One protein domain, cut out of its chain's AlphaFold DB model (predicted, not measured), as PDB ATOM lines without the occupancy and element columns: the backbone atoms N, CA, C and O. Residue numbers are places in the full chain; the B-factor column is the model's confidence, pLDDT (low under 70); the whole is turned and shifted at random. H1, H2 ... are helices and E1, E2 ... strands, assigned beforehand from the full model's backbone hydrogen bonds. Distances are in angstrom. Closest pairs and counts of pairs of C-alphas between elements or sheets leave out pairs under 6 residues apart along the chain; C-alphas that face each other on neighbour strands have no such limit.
ATOM      1  N   VAL A  69     -29.030 -73.762   9.327       77.56
ATOM      2  CA  VAL A  69     -28.108 -74.861   9.003       77.56
ATOM      3  C   VAL A  69     -26.690 -74.514   9.449       77.56
ATOM      4  O   VAL A  69     -25.994 -75.372   9.997       77.56
ATOM      5  N   ALA A  70     -26.269 -73.254   9.298       82.06
ATOM      6  CA  ALA A  70     -24.963 -72.801   9.772       82.06
ATOM      7  C   ALA A  70     -24.847 -72.893  11.306       82.06
ATOM      8  O   ALA A  70     -23.848 -73.399  11.826       82.06
ATOM      9  N   ALA A  71     -25.884 -72.477  12.042       85.00
ATOM     10  CA  ALA A  71     -25.909 -72.572  13.504       85.00
ATOM     11  C   ALA A  71     -25.871 -74.032  13.996       85.00
ATOM     12  O   ALA A  71     -25.121 -74.366  14.924       85.00
ATOM     13  N   ALA A  72     -26.622 -74.925  13.339       85.38
ATOM     14  CA  ALA A  72     -26.617 -76.356  13.636       85.38
ATOM     15  C   ALA A  72     -25.255 -77.007  13.338       85.38
ATOM     16  O   ALA A  72     -24.759 -77.807  14.140       85.38
ATOM     17  N   LEU A  73     -24.617 -76.627  12.227       88.00
ATOM     18  CA  LEU A  73     -23.294 -77.113  11.845       88.00
ATOM     19  C   LEU A  73     -22.240 -76.741  12.892       88.00
ATOM     20  O   LEU A  73     -21.514 -77.616  13.361       88.00
ATOM     21  N   VAL A  74     -22.185 -75.474  13.311       89.25
ATOM     22  CA  VAL A  74     -21.232 -75.031  14.343       89.25
ATOM     23  C   VAL A  74     -21.510 -75.733  15.671       89.25
ATOM     24  O   VAL A  74     -20.581 -76.220  16.311       89.25
ATOM     25  N   THR A  75     -22.782 -75.867  16.051       90.38
ATOM     26  CA  THR A  75     -23.181 -76.558  17.287       90.38
ATOM     27  C   THR A  75     -22.729 -78.017  17.313       90.38
ATOM     28  O   THR A  75     -22.308 -78.500  18.359       90.38
ATOM     29  N   SER A  76     -22.724 -78.710  16.168       90.62
ATOM     30  CA  SER A  76     -22.228 -80.091  16.084       90.62
ATOM     31  C   SER A  76     -20.736 -80.239  16.424       90.62
ATOM     32  O   SER A  76     -20.308 -81.311  16.851       90.62
ATOM     33  N   GLY A  77     -19.953 -79.165  16.269       91.31
ATOM     34  CA  GLY A  77     -18.535 -79.115  16.624       91.31
ATOM     35  C   GLY A  77     -18.254 -78.666  18.062       91.31
ATOM     36  O   GLY A  77     -17.098 -78.704  18.485       91.31
ATOM     37  N   LEU A  78     -19.269 -78.235  18.818       92.81
ATOM     38  CA  LEU A  78     -19.115 -77.716  20.178       92.81
ATOM     39  C   LEU A  78     -19.387 -78.804  21.239       92.81
ATOM     40  O   LEU A  78     -20.244 -79.670  21.049       92.81
ATOM     41  N   PRO A  79     -18.686 -78.786  22.389       93.00
ATOM     42  CA  PRO A  79     -18.963 -79.710  23.483       93.00
ATOM     43  C   PRO A  79     -20.299 -79.374  24.164       93.00
ATOM     44  O   PRO A  79     -20.580 -78.216  24.476       93.00
ATOM     45  N   ALA A  80     -21.114 -80.388  24.467       88.88
ATOM     46  CA  ALA A  80     -22.346 -80.190  25.233       88.88
ATOM     47  C   ALA A  80     -22.037 -79.562  26.615       88.88
ATOM     48  O   ALA A  80     -21.102 -80.023  27.277       88.88
ATOM     49  N   PRO A  81     -22.795 -78.544  27.084       92.25
ATOM     50  CA  PRO A  81     -24.101 -78.068  26.600       92.25
ATOM     51  C   PRO A  81     -24.046 -76.826  25.683       92.25
ATOM     52  O   PRO A  81     -25.039 -76.107  25.577       92.25
ATOM     53  N   MET A  82     -22.903 -76.519  25.067       92.31
ATOM     54  CA  MET A  82     -22.763 -75.321  24.234       92.31
ATOM     55  C   MET A  82     -23.557 -75.464  22.931       92.31
ATOM     56  O   MET A  82     -23.363 -76.422  22.187       92.31
ATOM     57  N   ALA A  83     -24.426 -74.494  22.648       89.88
ATOM     58  CA  ALA A  83     -25.198 -74.426  21.413       89.88
ATOM     59  C   ALA A  83     -25.198 -72.998  20.869       89.88
ATOM     60  O   ALA A  83     -25.433 -72.046  21.617       89.88
ATOM     61  N   LEU A  84     -24.937 -72.858  19.570       91.38
ATOM     62  CA  LEU A  84     -25.094 -71.600  18.855       91.38
ATOM     63  C   LEU A  84     -26.538 -71.517  18.353       91.38
ATOM     64  O   LEU A  84     -27.017 -72.442  17.700       91.38
ATOM     65  N   GLN A  85     -27.230 -70.425  18.670       86.62
ATOM     66  CA  GLN A  85     -28.606 -70.190  18.238       86.62
ATOM     67  C   GLN A  85     -28.646 -69.024  17.259       86.62
ATOM     68  O   GLN A  85     -28.013 -67.992  17.489       86.62
ATOM     69  N   TYR A  86     -29.398 -69.199  16.177       85.25
ATOM     70  CA  TYR A  86     -29.804 -68.088  15.333       85.25
ATOM     71  C   TYR A  86     -30.834 -67.234  16.088       85.25
ATOM     72  O   TYR A  86     -31.724 -67.769  16.750       85.25
ATOM     73  N   GLU A  87     -30.685 -65.911  16.024       85.44
ATOM     74  CA  GLU A  87     -31.579 -64.974  16.719       85.44
ATOM     75  C   GLU A  87     -32.263 -64.007  15.746       85.44
ATOM     76  O   GLU A  87     -33.473 -63.813  15.827       85.44
ATOM     77  N   ARG A  88     -31.496 -63.360  14.859       86.38
ATOM     78  CA  ARG A  88     -31.987 -62.305  13.960       86.38
ATOM     79  C   ARG A  88     -30.983 -61.994  12.848       86.38
ATOM     80  O   ARG A  88     -29.778 -62.138  13.056       86.38
ATOM     81  N   VAL A  89     -31.467 -61.445  11.733       87.31
ATOM     82  CA  VAL A  89     -30.645 -60.791  10.694       87.31
ATOM     83  C   VAL A  89     -30.820 -59.274  10.776       87.31
ATOM     84  O   VAL A  89     -31.924 -58.776  10.991       87.31
ATOM     85  N   LEU A  90     -29.724 -58.526  10.610       89.44
ATOM     86  CA  LEU A  90     -29.746 -57.067  10.491       89.44
ATOM     87  C   LEU A  90     -29.513 -56.667   9.034       89.44
ATOM     88  O   LEU A  90     -28.416 -56.858   8.519       89.44
ATOM     89  N   SER A  91     -30.524 -56.101   8.375       87.12
ATOM     90  CA  SER A  91     -30.401 -55.621   6.994       87.12
ATOM     91  C   SER A  91     -31.368 -54.464   6.722       87.12
ATOM     92  O   SER A  91     -32.580 -54.700   6.748       87.12
ATOM     93  N   PRO A  92     -30.882 -53.234   6.445       89.06
ATOM     94  CA  PRO A  92     -29.473 -52.832   6.393       89.06
ATOM     95  C   PRO A  92     -28.819 -52.802   7.783       89.06
ATOM     96  O   PRO A  92     -29.498 -52.646   8.805       89.06
ATOM     97  N   PHE A  93     -27.492 -52.940   7.806       90.75
ATOM     98  CA  PHE A  93     -26.661 -52.907   9.009       90.75
ATOM     99  C   PHE A  93     -25.697 -51.721   8.970       90.75
ATOM    100  O   PHE A  93     -25.010 -51.498   7.978       90.75
ATOM    101  N   LEU A  94     -25.638 -50.973  10.068       90.25
ATOM    102  CA  LEU A  94     -24.790 -49.806  10.247       90.25
ATOM    103  C   LEU A  94     -23.914 -50.001  11.484       90.25
ATOM    104  O   LEU A  94     -24.386 -49.926  12.623       90.25
ATOM    105  N   LEU A  95     -22.623 -50.214  11.257       90.38
ATOM    106  CA  LEU A  95     -21.619 -50.286  12.310       90.38
ATOM    107  C   LEU A  95     -20.918 -48.930  12.428       90.38
ATOM    108  O   LEU A  95     -20.243 -48.505  11.498       90.38
ATOM    109  N   LEU A  96     -21.077 -48.262  13.570       86.12
ATOM    110  CA  LEU A  96     -20.404 -46.986  13.839       86.12
ATOM    111  C   LEU A  96     -19.046 -47.235  14.502       86.12
ATOM    112  O   LEU A  96     -18.020 -46.748  14.047       86.12
ATOM    113  N   HIS A  97     -19.039 -48.032  15.573       85.62
ATOM    114  CA  HIS A  97     -17.845 -48.407  16.332       85.62
ATOM    115  C   HIS A  97     -18.052 -49.754  17.035       85.62
ATOM    116  O   HIS A  97     -19.154 -50.305  17.060       85.62
ATOM    117  N   VAL A  98     -17.002 -50.261  17.691       87.31
ATOM    118  CA  VAL A  98     -17.105 -51.407  18.604       87.31
ATOM    119  C   VAL A  98     -18.207 -51.144  19.634       87.31
ATOM    120  O   VAL A  98     -18.248 -50.090  20.273       87.31
ATOM    121  N   ASN A  99     -19.129 -52.101  19.771       86.69
ATOM    122  CA  ASN A  99     -20.327 -52.008  20.613       86.69
ATOM    123  C   ASN A  99     -21.294 -50.862  20.260       86.69
ATOM    124  O   ASN A  99     -22.182 -50.573  21.058       86.69
ATOM    125  N   ARG A 100     -21.164 -50.216  19.093       90.12
ATOM    126  CA  ARG A 100     -22.077 -49.167  18.616       90.12
ATOM    127  C   ARG A 100     -22.559 -49.481  17.211       90.12
ATOM    128  O   ARG A 100     -21.859 -49.225  16.233       90.12
ATOM    129  N   TYR A 101     -23.767 -50.016  17.116       91.12
ATOM    130  CA  TYR A 101     -24.363 -50.378  15.839       91.12
ATOM    131  C   TYR A 101     -25.866 -50.142  15.837       91.12
ATOM    132  O   TYR A 101     -26.522 -50.110  16.884       91.12
ATOM    133  N   ALA A 102     -26.401 -49.983  14.638       92.62
ATOM    134  CA  ALA A 102     -27.821 -49.922  14.379       92.62
ATOM    135  C   ALA A 102     -28.147 -50.768  13.149       92.62
ATOM    136  O   ALA A 102     -27.307 -50.973  12.280       92.62
ATOM    137  N   GLY A 103     -29.363 -51.277  13.065       91.81
ATOM    138  CA  GLY A 103     -29.795 -52.024  11.895       91.81
ATOM    139  C   GLY A 103     -31.277 -52.317  11.944       91.81
ATOM    140  O   GLY A 103     -31.906 -52.235  13.000       91.81
ATOM    141  N   ARG A 104     -31.839 -52.669  10.795       91.12
ATOM    142  CA  ARG A 104     -33.207 -53.178  10.730       91.12
ATOM    143  C   ARG A 104     -33.186 -54.666  11.060       91.12
ATOM    144  O   ARG A 104     -32.623 -55.449  10.304       91.12
ATOM    145  N   ALA A 105     -33.762 -55.028  12.200       90.50
ATOM    146  CA  ALA A 105     -33.866 -56.402  12.663       90.50
ATOM    147  C   ALA A 105     -35.045 -57.120  12.010       90.50
ATOM    148  O   ALA A 105     -36.187 -56.656  12.080       90.50
ATOM    149  N   LEU A 106     -34.727 -58.260  11.409       86.94
ATOM    150  CA  LEU A 106     -35.644 -59.207  10.798       86.94
ATOM    151  C   LEU A 106     -35.562 -60.498  11.618       86.94
ATOM    152  O   LEU A 106     -34.492 -61.102  11.722       86.94
ATOM    153  N   GLU A 107     -36.671 -60.867  12.257       80.50
ATOM    154  CA  GLU A 107     -36.750 -62.053  13.126       80.50
ATOM    155  C   GLU A 107     -37.450 -63.232  12.428       80.50
ATOM    156  O   GLU A 107     -37.290 -64.370  12.854       80.50
ATOM    157  N   GLY A 108     -38.180 -62.994  11.332       72.94
ATOM    158  CA  GLY A 108     -38.834 -64.050  10.554       72.94
ATOM    159  C   GLY A 108     -38.886 -63.763   9.054       72.94
ATOM    160  O   GLY A 108     -38.841 -62.609   8.630       72.94
ATOM    161  N   GLU A 109     -39.030 -64.822   8.256       66.19
ATOM    162  CA  GLU A 109     -39.041 -64.772   6.782       66.19
ATOM    163  C   GLU A 109     -40.193 -63.921   6.220       66.19
ATOM    164  O   GLU A 109     -40.005 -63.166   5.271       66.19
ATOM    165  N   ALA A 110     -41.362 -63.929   6.874       63.25
ATOM    166  CA  ALA A 110     -42.513 -63.111   6.470       63.25
ATOM    167  C   ALA A 110     -42.212 -61.595   6.459       63.25
ATOM    168  O   ALA A 110     -42.731 -60.867   5.610       63.25
ATOM    169  N   GLN A 111     -41.326 -61.138   7.354       63.06
ATOM    170  CA  GLN A 111     -40.891 -59.739   7.444       63.06
ATOM    171  C   GLN A 111     -39.873 -59.374   6.355       63.06
ATOM    172  O   GLN A 111     -39.701 -58.199   6.040       63.06
ATOM    173  N   ALA A 112     -39.177 -60.366   5.791       60.59
ATOM    174  CA  ALA A 112     -38.244 -60.162   4.689       60.59
ATOM    175  C   ALA A 112     -38.984 -60.019   3.347       60.59
ATOM    176  O   ALA A 112     -38.567 -59.236   2.496       60.59
ATOM    177  N   GLU A 113     -40.100 -60.732   3.176       60.75
ATOM    178  CA  GLU A 113     -40.837 -60.788   1.907       60.75
ATOM    179  C   GLU A 113     -41.905 -59.696   1.752       60.75
ATOM    180  O   GLU A 113     -42.246 -59.313   0.631       60.75
ATOM    181  N   GLN A 114     -42.453 -59.174   2.856       64.94
ATOM    182  CA  GLN A 114     -43.537 -58.192   2.810       64.94
ATOM    183  C   GLN A 114     -43.034 -56.761   3.058       64.94
ATOM    184  O   GLN A 114     -42.668 -56.424   4.183       64.94
ATOM    185  N   PRO A 115     -43.153 -55.839   2.079       58.78
ATOM    186  CA  PRO A 115     -42.767 -54.431   2.251       58.78
ATOM    187  C   PRO A 115     -43.546 -53.688   3.351       58.78
ATOM    188  O   PRO A 115     -43.152 -52.595   3.760       58.78
ATOM    189  N   ALA A 116     -44.686 -54.242   3.779       60.41
ATOM    190  CA  ALA A 116     -45.539 -53.688   4.826       60.41
ATOM    191  C   ALA A 116     -45.022 -53.999   6.242       60.41
ATOM    192  O   ALA A 116     -45.224 -53.192   7.149       60.41
ATOM    193  N   GLU A 117     -44.312 -55.113   6.428       64.06
ATOM    194  CA  GLU A 117     -43.698 -55.512   7.697       64.06
ATOM    195  C   GLU A 117     -42.236 -55.059   7.725       64.06
ATOM    196  O   GLU A 117     -41.300 -55.849   7.801       64.06
ATOM    197  N   ARG A 118     -42.027 -53.738   7.643       66.06
ATOM    198  CA  ARG A 118     -40.701 -53.137   7.833       66.06
ATOM    199  C   ARG A 118     -40.198 -53.550   9.217       66.06
ATOM    200  O   ARG A 118     -40.768 -53.111  10.213       66.06
ATOM    201  N   GLY A 119     -39.179 -54.410   9.255       77.06
ATOM    202  CA  GLY A 119     -38.575 -54.935  10.482       77.06
ATOM    203  C   GLY A 119     -38.264 -53.870  11.541       77.06
ATOM    204  O   GLY A 119     -38.292 -52.664  11.294       77.06
ATOM    205  N   THR A 120     -37.941 -54.304  12.753       88.06
ATOM    206  CA  THR A 120     -37.800 -53.377  13.886       88.06
ATOM    207  C   THR A 120     -36.435 -52.695  13.874       88.06
ATOM    208  O   THR A 120     -35.413 -53.347  13.670       88.06
ATOM    209  N   LEU A 121     -36.376 -51.386  14.135       91.00
ATOM    210  CA  LEU A 121     -35.097 -50.701  14.319       91.00
ATOM    211  C   LEU A 121     -34.417 -51.192  15.607       91.00
ATOM    212  O   LEU A 121     -34.918 -50.981  16.711       91.00
ATOM    213  N   LEU A 122     -33.242 -51.799  15.466       90.88
ATOM    214  CA  LEU A 122     -32.376 -52.174  16.575       90.88
ATOM    215  C   LEU A 122     -31.241 -51.158  16.689       90.88
ATOM    216  O   LEU A 122     -30.513 -50.937  15.726       90.88
ATOM    217  N   VAL A 123     -31.046 -50.592  17.880       91.19
ATOM    218  CA  VAL A 123     -29.896 -49.728  18.180       91.19
ATOM    219  C   VAL A 123     -29.195 -50.218  19.439       91.19
ATOM    220  O   VAL A 123     -29.828 -50.471  20.467       91.19
ATOM    221  N   LYS A 124     -27.869 -50.358  19.373       89.19
ATOM    222  CA  LYS A 124     -27.037 -50.865  20.467       89.19
ATOM    223  C   LYS A 124     -25.852 -49.939  20.707       89.19
ATOM    224  O   LYS A 124     -25.158 -49.542  19.780       89.19
ATOM    225  N   GLY A 125     -25.670 -49.560  21.973       82.94
ATOM    226  CA  GLY A 125     -24.513 -48.821  22.497       82.94
ATOM    227  C   GLY A 125     -24.271 -47.400  21.975       82.94
ATOM    228  O   GLY A 125     -23.326 -46.754  22.424       82.94
ATOM    229  N   VAL A 126     -25.139 -46.857  21.116       81.31
ATOM    230  CA  VAL A 126     -25.099 -45.442  20.719       81.31
ATOM    231  C   VAL A 126     -25.320 -44.564  21.957       81.31
ATOM    232  O   VAL A 126     -26.426 -44.483  22.492       81.31
ATOM    233  N   ARG A 127     -24.249 -43.911  22.437       66.31
ATOM    234  CA  ARG A 127     -24.221 -43.126  23.693       66.31
ATOM    235  C   ARG A 127     -25.321 -42.072  23.776       66.31
ATOM    236  O   ARG A 127     -25.895 -41.817  24.832       66.31
ATOM    237  N   SER A 128     -25.649 -41.486  22.641       74.62
ATOM    238  CA  SER A 128     -26.655 -40.437  22.518       74.62
ATOM    239  C   SER A 128     -28.101 -40.939  22.662       74.62
ATOM    240  O   SER A 128     -29.021 -40.133  22.782       74.62
ATOM    241  N   MET A 129     -28.300 -42.260  22.726       75.50
ATOM    242  CA  MET A 129     -29.564 -42.917  23.090       75.50
ATOM    243  C   MET A 129     -29.585 -43.434  24.536       75.50
ATOM    244  O   MET A 129     -30.516 -44.117  24.956       75.50
ATOM    245  N   TRP A 130     -28.551 -43.143  25.331       78.94
ATOM    246  CA  TRP A 130     -28.545 -43.503  26.747       78.94
ATOM    247  C   TRP A 130     -29.446 -42.576  27.562       78.94
ATOM    248  O   TRP A 130     -29.585 -41.397  27.262       78.94
ATOM    249  N   ARG A 131     -29.954 -43.085  28.692       78.50
ATOM    250  CA  ARG A 131     -30.869 -42.379  29.619       78.50
ATOM    251  C   ARG A 131     -30.345 -41.045  30.175       78.50
ATOM    252  O   ARG A 131     -31.091 -40.303  30.805       78.50
ATOM    253  N   GLN A 132     -29.041 -40.804  30.064       82.25
ATOM    254  CA  GLN A 132     -28.389 -39.579  30.535       82.25
ATOM    255  C   GLN A 132     -28.453 -38.453  29.494       82.25
ATOM    256  O   GLN A 132     -28.286 -37.289  29.849       82.25
ATOM    257  N   SER A 133     -28.678 -38.799  28.227       88.31
ATOM    258  CA  SER A 133     -28.825 -37.853  27.128       88.31
ATOM    259  C   SER A 133     -30.198 -37.194  27.183       88.31
ATOM    260  O   SER A 133     -31.165 -37.777  27.672       88.31
ATOM    261  N   ALA A 134     -30.278 -35.958  26.697       91.19
ATOM    262  CA  ALA A 134     -31.552 -35.262  26.599       91.19
ATOM    263  C   ALA A 134     -32.469 -35.990  25.594       91.19
ATOM    264  O   ALA A 134     -31.968 -36.369  24.528       91.19
ATOM    265  N   PRO A 135     -33.780 -36.131  25.877       92.00
ATOM    266  CA  PRO A 135     -34.749 -36.748  24.970       92.00
ATOM    267  C   PRO A 135     -34.659 -36.204  23.547       92.00
ATOM    268  O   PRO A 135     -34.639 -36.975  22.598       92.00
ATOM    269  N   LEU A 136     -34.446 -34.890  23.399       92.75
ATOM    270  CA  LEU A 136     -34.218 -34.247  22.106       92.75
ATOM    271  C   LEU A 136     -33.156 -34.958  21.257       92.75
ATOM    272  O   LEU A 136     -33.338 -35.115  20.055       92.75
ATOM    273  N   VAL A 137     -32.030 -35.346  21.856       92.31
ATOM    274  CA  VAL A 137     -30.921 -35.967  21.125       92.31
ATOM    275  C   VAL A 137     -31.303 -37.374  20.683       92.31
ATOM    276  O   VAL A 137     -31.074 -37.735  19.529       92.31
ATOM    277  N   SER A 138     -31.912 -38.151  21.579       91.62
ATOM    278  CA  SER A 138     -32.347 -39.513  21.280       91.62
ATOM    279  C   SER A 138     -33.446 -39.528  20.214       91.62
ATOM    280  O   SER A 138     -33.320 -40.274  19.250       91.62
ATOM    281  N   ASP A 139     -34.436 -38.637  20.315       92.12
ATOM    282  CA  ASP A 139     -35.541 -38.511  19.358       92.12
ATOM    283  C   ASP A 139     -35.048 -38.115  17.960       92.12
ATOM    284  O   ASP A 139     -35.509 -38.648  16.950       92.12
ATOM    285  N   VAL A 140     -34.099 -37.173  17.880       93.06
ATOM    286  CA  VAL A 140     -33.535 -36.741  16.594       93.06
ATOM    287  C   VAL A 140     -32.740 -37.875  15.952       93.06
ATOM    288  O   VAL A 140     -32.927 -38.155  14.772       93.06
ATOM    289  N   LEU A 141     -31.883 -38.558  16.713       92.25
ATOM    290  CA  LEU A 141     -31.081 -39.659  16.174       92.25
ATOM    291  C   LEU A 141     -31.933 -40.859  15.786       92.25
ATOM    292  O   LEU A 141     -31.697 -41.448  14.735       92.25
ATOM    293  N   GLN A 142     -32.931 -41.198  16.599       92.81
ATOM    294  CA  GLN A 142     -33.875 -42.259  16.281       92.81
ATOM    295  C   GLN A 142     -34.637 -41.921  15.000       92.81
ATOM    296  O   GLN A 142     -34.646 -42.726  14.076       92.81
ATOM    297  N   GLY A 143     -35.170 -40.701  14.882       93.00
ATOM    298  CA  GLY A 143     -35.870 -40.275  13.672       93.00
ATOM    299  C   GLY A 143     -34.985 -40.265  12.417       93.00
ATOM    300  O   GLY A 143     -35.483 -40.560  11.327       93.00
ATOM    301  N   CYS A 144     -33.689 -39.963  12.541       93.12
ATOM    302  CA  CYS A 144     -32.736 -40.097  11.436       93.12
ATOM    303  C   CYS A 144     -32.491 -41.569  11.074       93.12
ATOM    304  O   CYS A 144     -32.583 -41.930   9.904       93.12
ATOM    305  N   LEU A 145     -32.219 -42.423  12.063       92.81
ATOM    306  CA  LEU A 145     -31.951 -43.849  11.857       92.81
ATOM    307  C   LEU A 145     -33.154 -44.592  11.275       92.81
ATOM    308  O   LEU A 145     -32.969 -45.428  10.402       92.81
ATOM    309  N   GLU A 146     -34.375 -44.272  11.700       92.94
ATOM    310  CA  GLU A 146     -35.599 -44.838  11.121       92.94
ATOM    311  C   GLU A 146     -35.706 -44.504   9.626       92.94
ATOM    312  O   GLU A 146     -35.970 -45.378   8.806       92.94
ATOM    313  N   ARG A 147     -35.432 -43.252   9.241       93.31
ATOM    314  CA  ARG A 147     -35.460 -42.818   7.832       93.31
ATOM    315  C   ARG A 147     -34.375 -43.479   6.990       93.31
ATOM    316  O   ARG A 147     -34.659 -43.917   5.883       93.31
ATOM    317  N   ILE A 148     -33.173 -43.620   7.538       91.06
ATOM    318  CA  ILE A 148     -32.054 -44.255   6.836       91.06
ATOM    319  C   ILE A 148     -32.275 -45.772   6.732       91.06
ATOM    320  O   ILE A 148     -32.238 -46.326   5.645       91.06
ATOM    321  N   LEU A 149     -32.540 -46.460   7.845       90.81
ATOM    322  CA  LEU A 149     -32.498 -47.926   7.906       90.81
ATOM    323  C   LEU A 149     -33.839 -48.602   7.591       90.81
ATOM    324  O   LEU A 149     -33.856 -49.751   7.148       90.81
ATOM    325  N   LEU A 150     -34.976 -47.936   7.817       89.50
ATOM    326  CA  LEU A 150     -36.300 -48.503   7.514       89.50
ATOM    327  C   LEU A 150     -36.878 -47.985   6.196       89.50
ATOM    328  O   LEU A 150     -37.626 -48.712   5.540       89.50
ATOM    329  N   HIS A 151     -36.559 -46.745   5.823       88.75
ATOM    330  CA  HIS A 151     -37.121 -46.095   4.636       88.75
ATOM    331  C   HIS A 151     -36.130 -45.916   3.486       88.75
ATOM    332  O   HIS A 151     -36.585 -45.578   2.398       88.75
ATOM    333  N   ASP A 152     -34.838 -46.173   3.712       87.81
ATOM    334  CA  ASP A 152     -33.770 -46.001   2.720       87.81
ATOM    335  C   ASP A 152     -33.734 -44.584   2.115       87.81
ATOM    336  O   ASP A 152     -33.436 -44.374   0.943       87.81
ATOM    337  N   ASP A 153     -34.089 -43.581   2.927       89.88
ATOM    338  CA  ASP A 153     -34.202 -42.188   2.500       89.88
ATOM    339  C   ASP A 153     -33.266 -41.292   3.319       89.88
ATOM    340  O   ASP A 153     -33.590 -40.773   4.398       89.88
ATOM    341  N   THR A 154     -32.063 -41.112   2.781       90.19
ATOM    342  CA  THR A 154     -31.018 -40.270   3.370       90.19
ATOM    343  C   THR A 154     -31.350 -38.782   3.250       90.19
ATOM    344  O   THR A 154     -31.065 -38.014   4.172       90.19
ATOM    345  N   ALA A 155     -32.021 -38.366   2.173       88.69
ATOM    346  CA  ALA A 155     -32.421 -36.979   1.958       88.69
ATOM    347  C   ALA A 155     -33.493 -36.544   2.969       88.69
ATOM    348  O   ALA A 155     -33.380 -35.476   3.579       88.69
ATOM    349  N   ALA A 156     -34.493 -37.393   3.224       90.69
ATOM    350  CA  ALA A 156     -35.491 -37.146   4.259       90.69
ATOM    351  C   ALA A 156     -34.879 -37.145   5.662       90.69
ATOM    352  O   ALA A 156     -35.327 -36.373   6.514       90.69
ATOM    353  N   ALA A 157     -33.863 -37.973   5.923       91.25
ATOM    354  CA  ALA A 157     -33.143 -37.956   7.195       91.25
ATOM    355  C   ALA A 157     -32.412 -36.623   7.418       91.25
ATOM    356  O   ALA A 157     -32.527 -36.038   8.499       91.25
ATOM    357  N   VAL A 158     -31.730 -36.098   6.392       89.50
ATOM    358  CA  VAL A 158     -31.092 -34.774   6.444       89.50
ATOM    359  C   VAL A 158     -32.144 -33.691   6.669       89.50
ATOM    360  O   VAL A 158     -32.061 -32.969   7.660       89.50
ATOM    361  N   ALA A 159     -33.190 -33.627   5.839       89.31
ATOM    362  CA  ALA A 159     -34.252 -32.625   5.964       89.31
ATOM    363  C   ALA A 159     -34.939 -32.654   7.344       89.31
ATOM    364  O   ALA A 159     -35.239 -31.604   7.926       89.31
ATOM    365  N   PHE A 160     -35.149 -33.850   7.904       92.44
ATOM    366  CA  PHE A 160     -35.654 -34.026   9.262       92.44
ATOM    367  C   PHE A 160     -34.693 -33.447  10.306       92.44
ATOM    368  O   PHE A 160     -35.122 -32.644  11.140       92.44
ATOM    369  N   ALA A 161     -33.404 -33.800  10.245       90.62
ATOM    370  CA  ALA A 161     -32.391 -33.276  11.156       90.62
ATOM    371  C   ALA A 161     -32.339 -31.743  11.092       90.62
ATOM    372  O   ALA A 161     -32.415 -31.081  12.128       90.62
ATOM    373  N   GLU A 162     -32.318 -31.160   9.891       88.31
ATOM    374  CA  GLU A 162     -32.324 -29.706   9.723       88.31
ATOM    375  C   GLU A 162     -33.572 -29.052  10.320       88.31
ATOM    376  O   GLU A 162     -33.483 -28.020  10.988       88.31
ATOM    377  N   GLY A 163     -34.751 -29.638  10.098       88.69
ATOM    378  CA  GLY A 163     -36.004 -29.152  10.671       88.69
ATOM    379  C   GLY A 163     -35.964 -29.132  12.200       88.69
ATOM    380  O   GLY A 163     -36.382 -28.151  12.824       88.69
ATOM    381  N   ARG A 164     -35.401 -30.179  12.817       90.75
ATOM    382  CA  ARG A 164     -35.216 -30.262  14.274       90.75
ATOM    383  C   ARG A 164     -34.174 -29.259  14.776       90.75
ATOM    384  O   ARG A 164     -34.425 -28.609  15.787       90.75
ATOM    385  N   ILE A 165     -33.072 -29.052  14.053       89.44
ATOM    386  CA  ILE A 165     -32.042 -28.048  14.382       89.44
ATOM    387  C   ILE A 165     -32.623 -26.632  14.320       89.44
ATOM    388  O   ILE A 165     -32.450 -25.850  15.254       89.44
ATOM    389  N   ARG A 166     -33.383 -26.307  13.267       87.00
ATOM    390  CA  ARG A 166     -34.078 -25.014  13.152       87.00
ATOM    391  C   ARG A 166     -35.062 -24.815  14.303       87.00
ATOM    392  O   ARG A 166     -35.128 -23.727  14.875       87.00
ATOM    393  N   ARG A 167     -35.808 -25.854  14.688       87.25
ATOM    394  CA  ARG A 167     -36.755 -25.790  15.814       87.25
ATOM    395  C   ARG A 167     -36.052 -25.606  17.166       87.25
ATOM    396  O   ARG A 167     -36.529 -24.825  17.988       87.25
ATOM    397  N   LEU A 168     -34.905 -26.256  17.357       89.56
ATOM    398  CA  LEU A 168     -34.035 -26.081  18.517       89.56
ATOM    399  C   LEU A 168     -33.521 -24.638  18.615       89.56
ATOM    400  O   LEU A 168     -33.781 -23.965  19.607       89.56
ATOM    401  N   LEU A 169     -32.834 -24.149  17.580       87.50
ATOM    402  CA  LEU A 169     -32.173 -22.837  17.593       87.50
ATOM    403  C   LEU A 169     -33.157 -21.660  17.566       87.50
ATOM    404  O   LEU A 169     -32.818 -20.570  18.016       87.50
ATOM    405  N   SER A 170     -34.391 -21.876  17.099       82.81
ATOM    406  CA  SER A 170     -35.481 -20.892  17.201       82.81
ATOM    407  C   SER A 170     -36.182 -20.880  18.567       82.81
ATOM    408  O   SER A 170     -37.125 -20.113  18.754       82.81
ATOM    409  N   GLY A 171     -35.770 -21.727  19.519       83.69
ATOM    410  CA  GLY A 171     -36.366 -21.782  20.858       83.69
ATOM    411  C   GLY A 171     -37.799 -22.326  20.882       83.69
ATOM    412  O   GLY A 171     -38.557 -22.039  21.806       83.69
ATOM    413  N   ARG A 172     -38.196 -23.102  19.864       81.94
ATOM    414  CA  ARG A 172     -39.542 -23.697  19.738       81.94
ATOM    415  C   ARG A 172     -39.656 -25.089  20.376       81.94
ATOM    416  O   ARG A 172     -40.728 -25.700  20.332       81.94
ATOM    417  N   GLU A 173     -38.567 -25.610  20.931       87.31
ATOM    418  CA  GLU A 173     -38.561 -26.842  21.724       87.31
ATOM    419  C   GLU A 173     -39.018 -26.582  23.162       87.31
ATOM    420  O   GLU A 173     -38.757 -25.529  23.742       87.31
ATOM    421  N   GLU A 174     -39.724 -27.549  23.740       86.56
ATOM    422  CA  GLU A 174     -40.189 -27.459  25.124       86.56
ATOM    423  C   GLU A 174     -39.075 -27.815  26.102       86.56
ATOM    424  O   GLU A 174     -38.219 -28.646  25.802       86.56
TER     425      GLU A 174
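What this domain is: This is residues 69 to 174 of the 446 residues of the protein "DNA-directed DNA polymerase" of Gonium pectorale (UniProt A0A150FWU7). What shape appears, going from the first printed residue? H1, a lone helix at one end, is held out on a long link; then comes a small, twisted three-stranded sheet with short H2 near it, and the helical hairpin H3 and H4 makes the other end. What makes it up? There are 106 printed residues with four named helices and three named strands, in the order H1 E1 E2 H2 E3 H3 H4; the sheet runs E1 E2 E3, antiparallel, and the class is mixed. It is loose, with a radius of gyration of the C-alphas of 18.1 A, and elongated, spanning 61 by 33 by 20 A.

How they stand to each other: What does H1, residues 69 to 76, meet? It touches no helix and is not on the sheet. How do the strands pair? E1, residues 89 to 97, bends by 87 degrees at residue 92 and forms a hairpin with E2, residues 100 to 106, with N 91 and O 104 2.9 A apart, within hydrogen-bond range. E2 is also antiparallel to E3, residues 120 to 124, with N 103 and O 122 within hydrogen-bond range at 2.9 A. Which helices reach the sheet? H2, residues 109 to 113, only grazes it; the closest C-alphas of E2 and H2 are those of Leu 106 and Ala 112, 6.7 A apart. H3, residues 135 to 149, only grazes it with residues 142 to 149; its closest C-alphas with E2 are those of Arg 104 and Leu 149, 6.0 A apart. How does H4, residues 154 to 169, stand? It touches H3 in a hairpin, opposite ways at a shallow tilt of 14 degrees, the closest C-alphas being those of Cys 144 and Ala 157, 4.8 A apart. In H1, H2, H3 and H4 every O i to N i+4 pair is within hydrogen-bond range.

Where its parts are: Where do H1 and H4 begin and end? C-alpha 69 of H1 is at (-28.108, -74.861, 9.003), and C-alpha 169 of H4 at (-32.173, -22.837, 17.593). How long are H3 and H4? They measure 20.5 A and 22.5 A.

The domain as a whole: How large is it? The two farthest C-alphas, of Pro 79 and Ser 170, are 61.4 A apart. Is it continuous? The printed part has no cut; H1 to E1 is a long link, and residues 77 to 82 stand free. Where is confidence low? Residues 109 to 118 and residue 127 have pLDDT under 70.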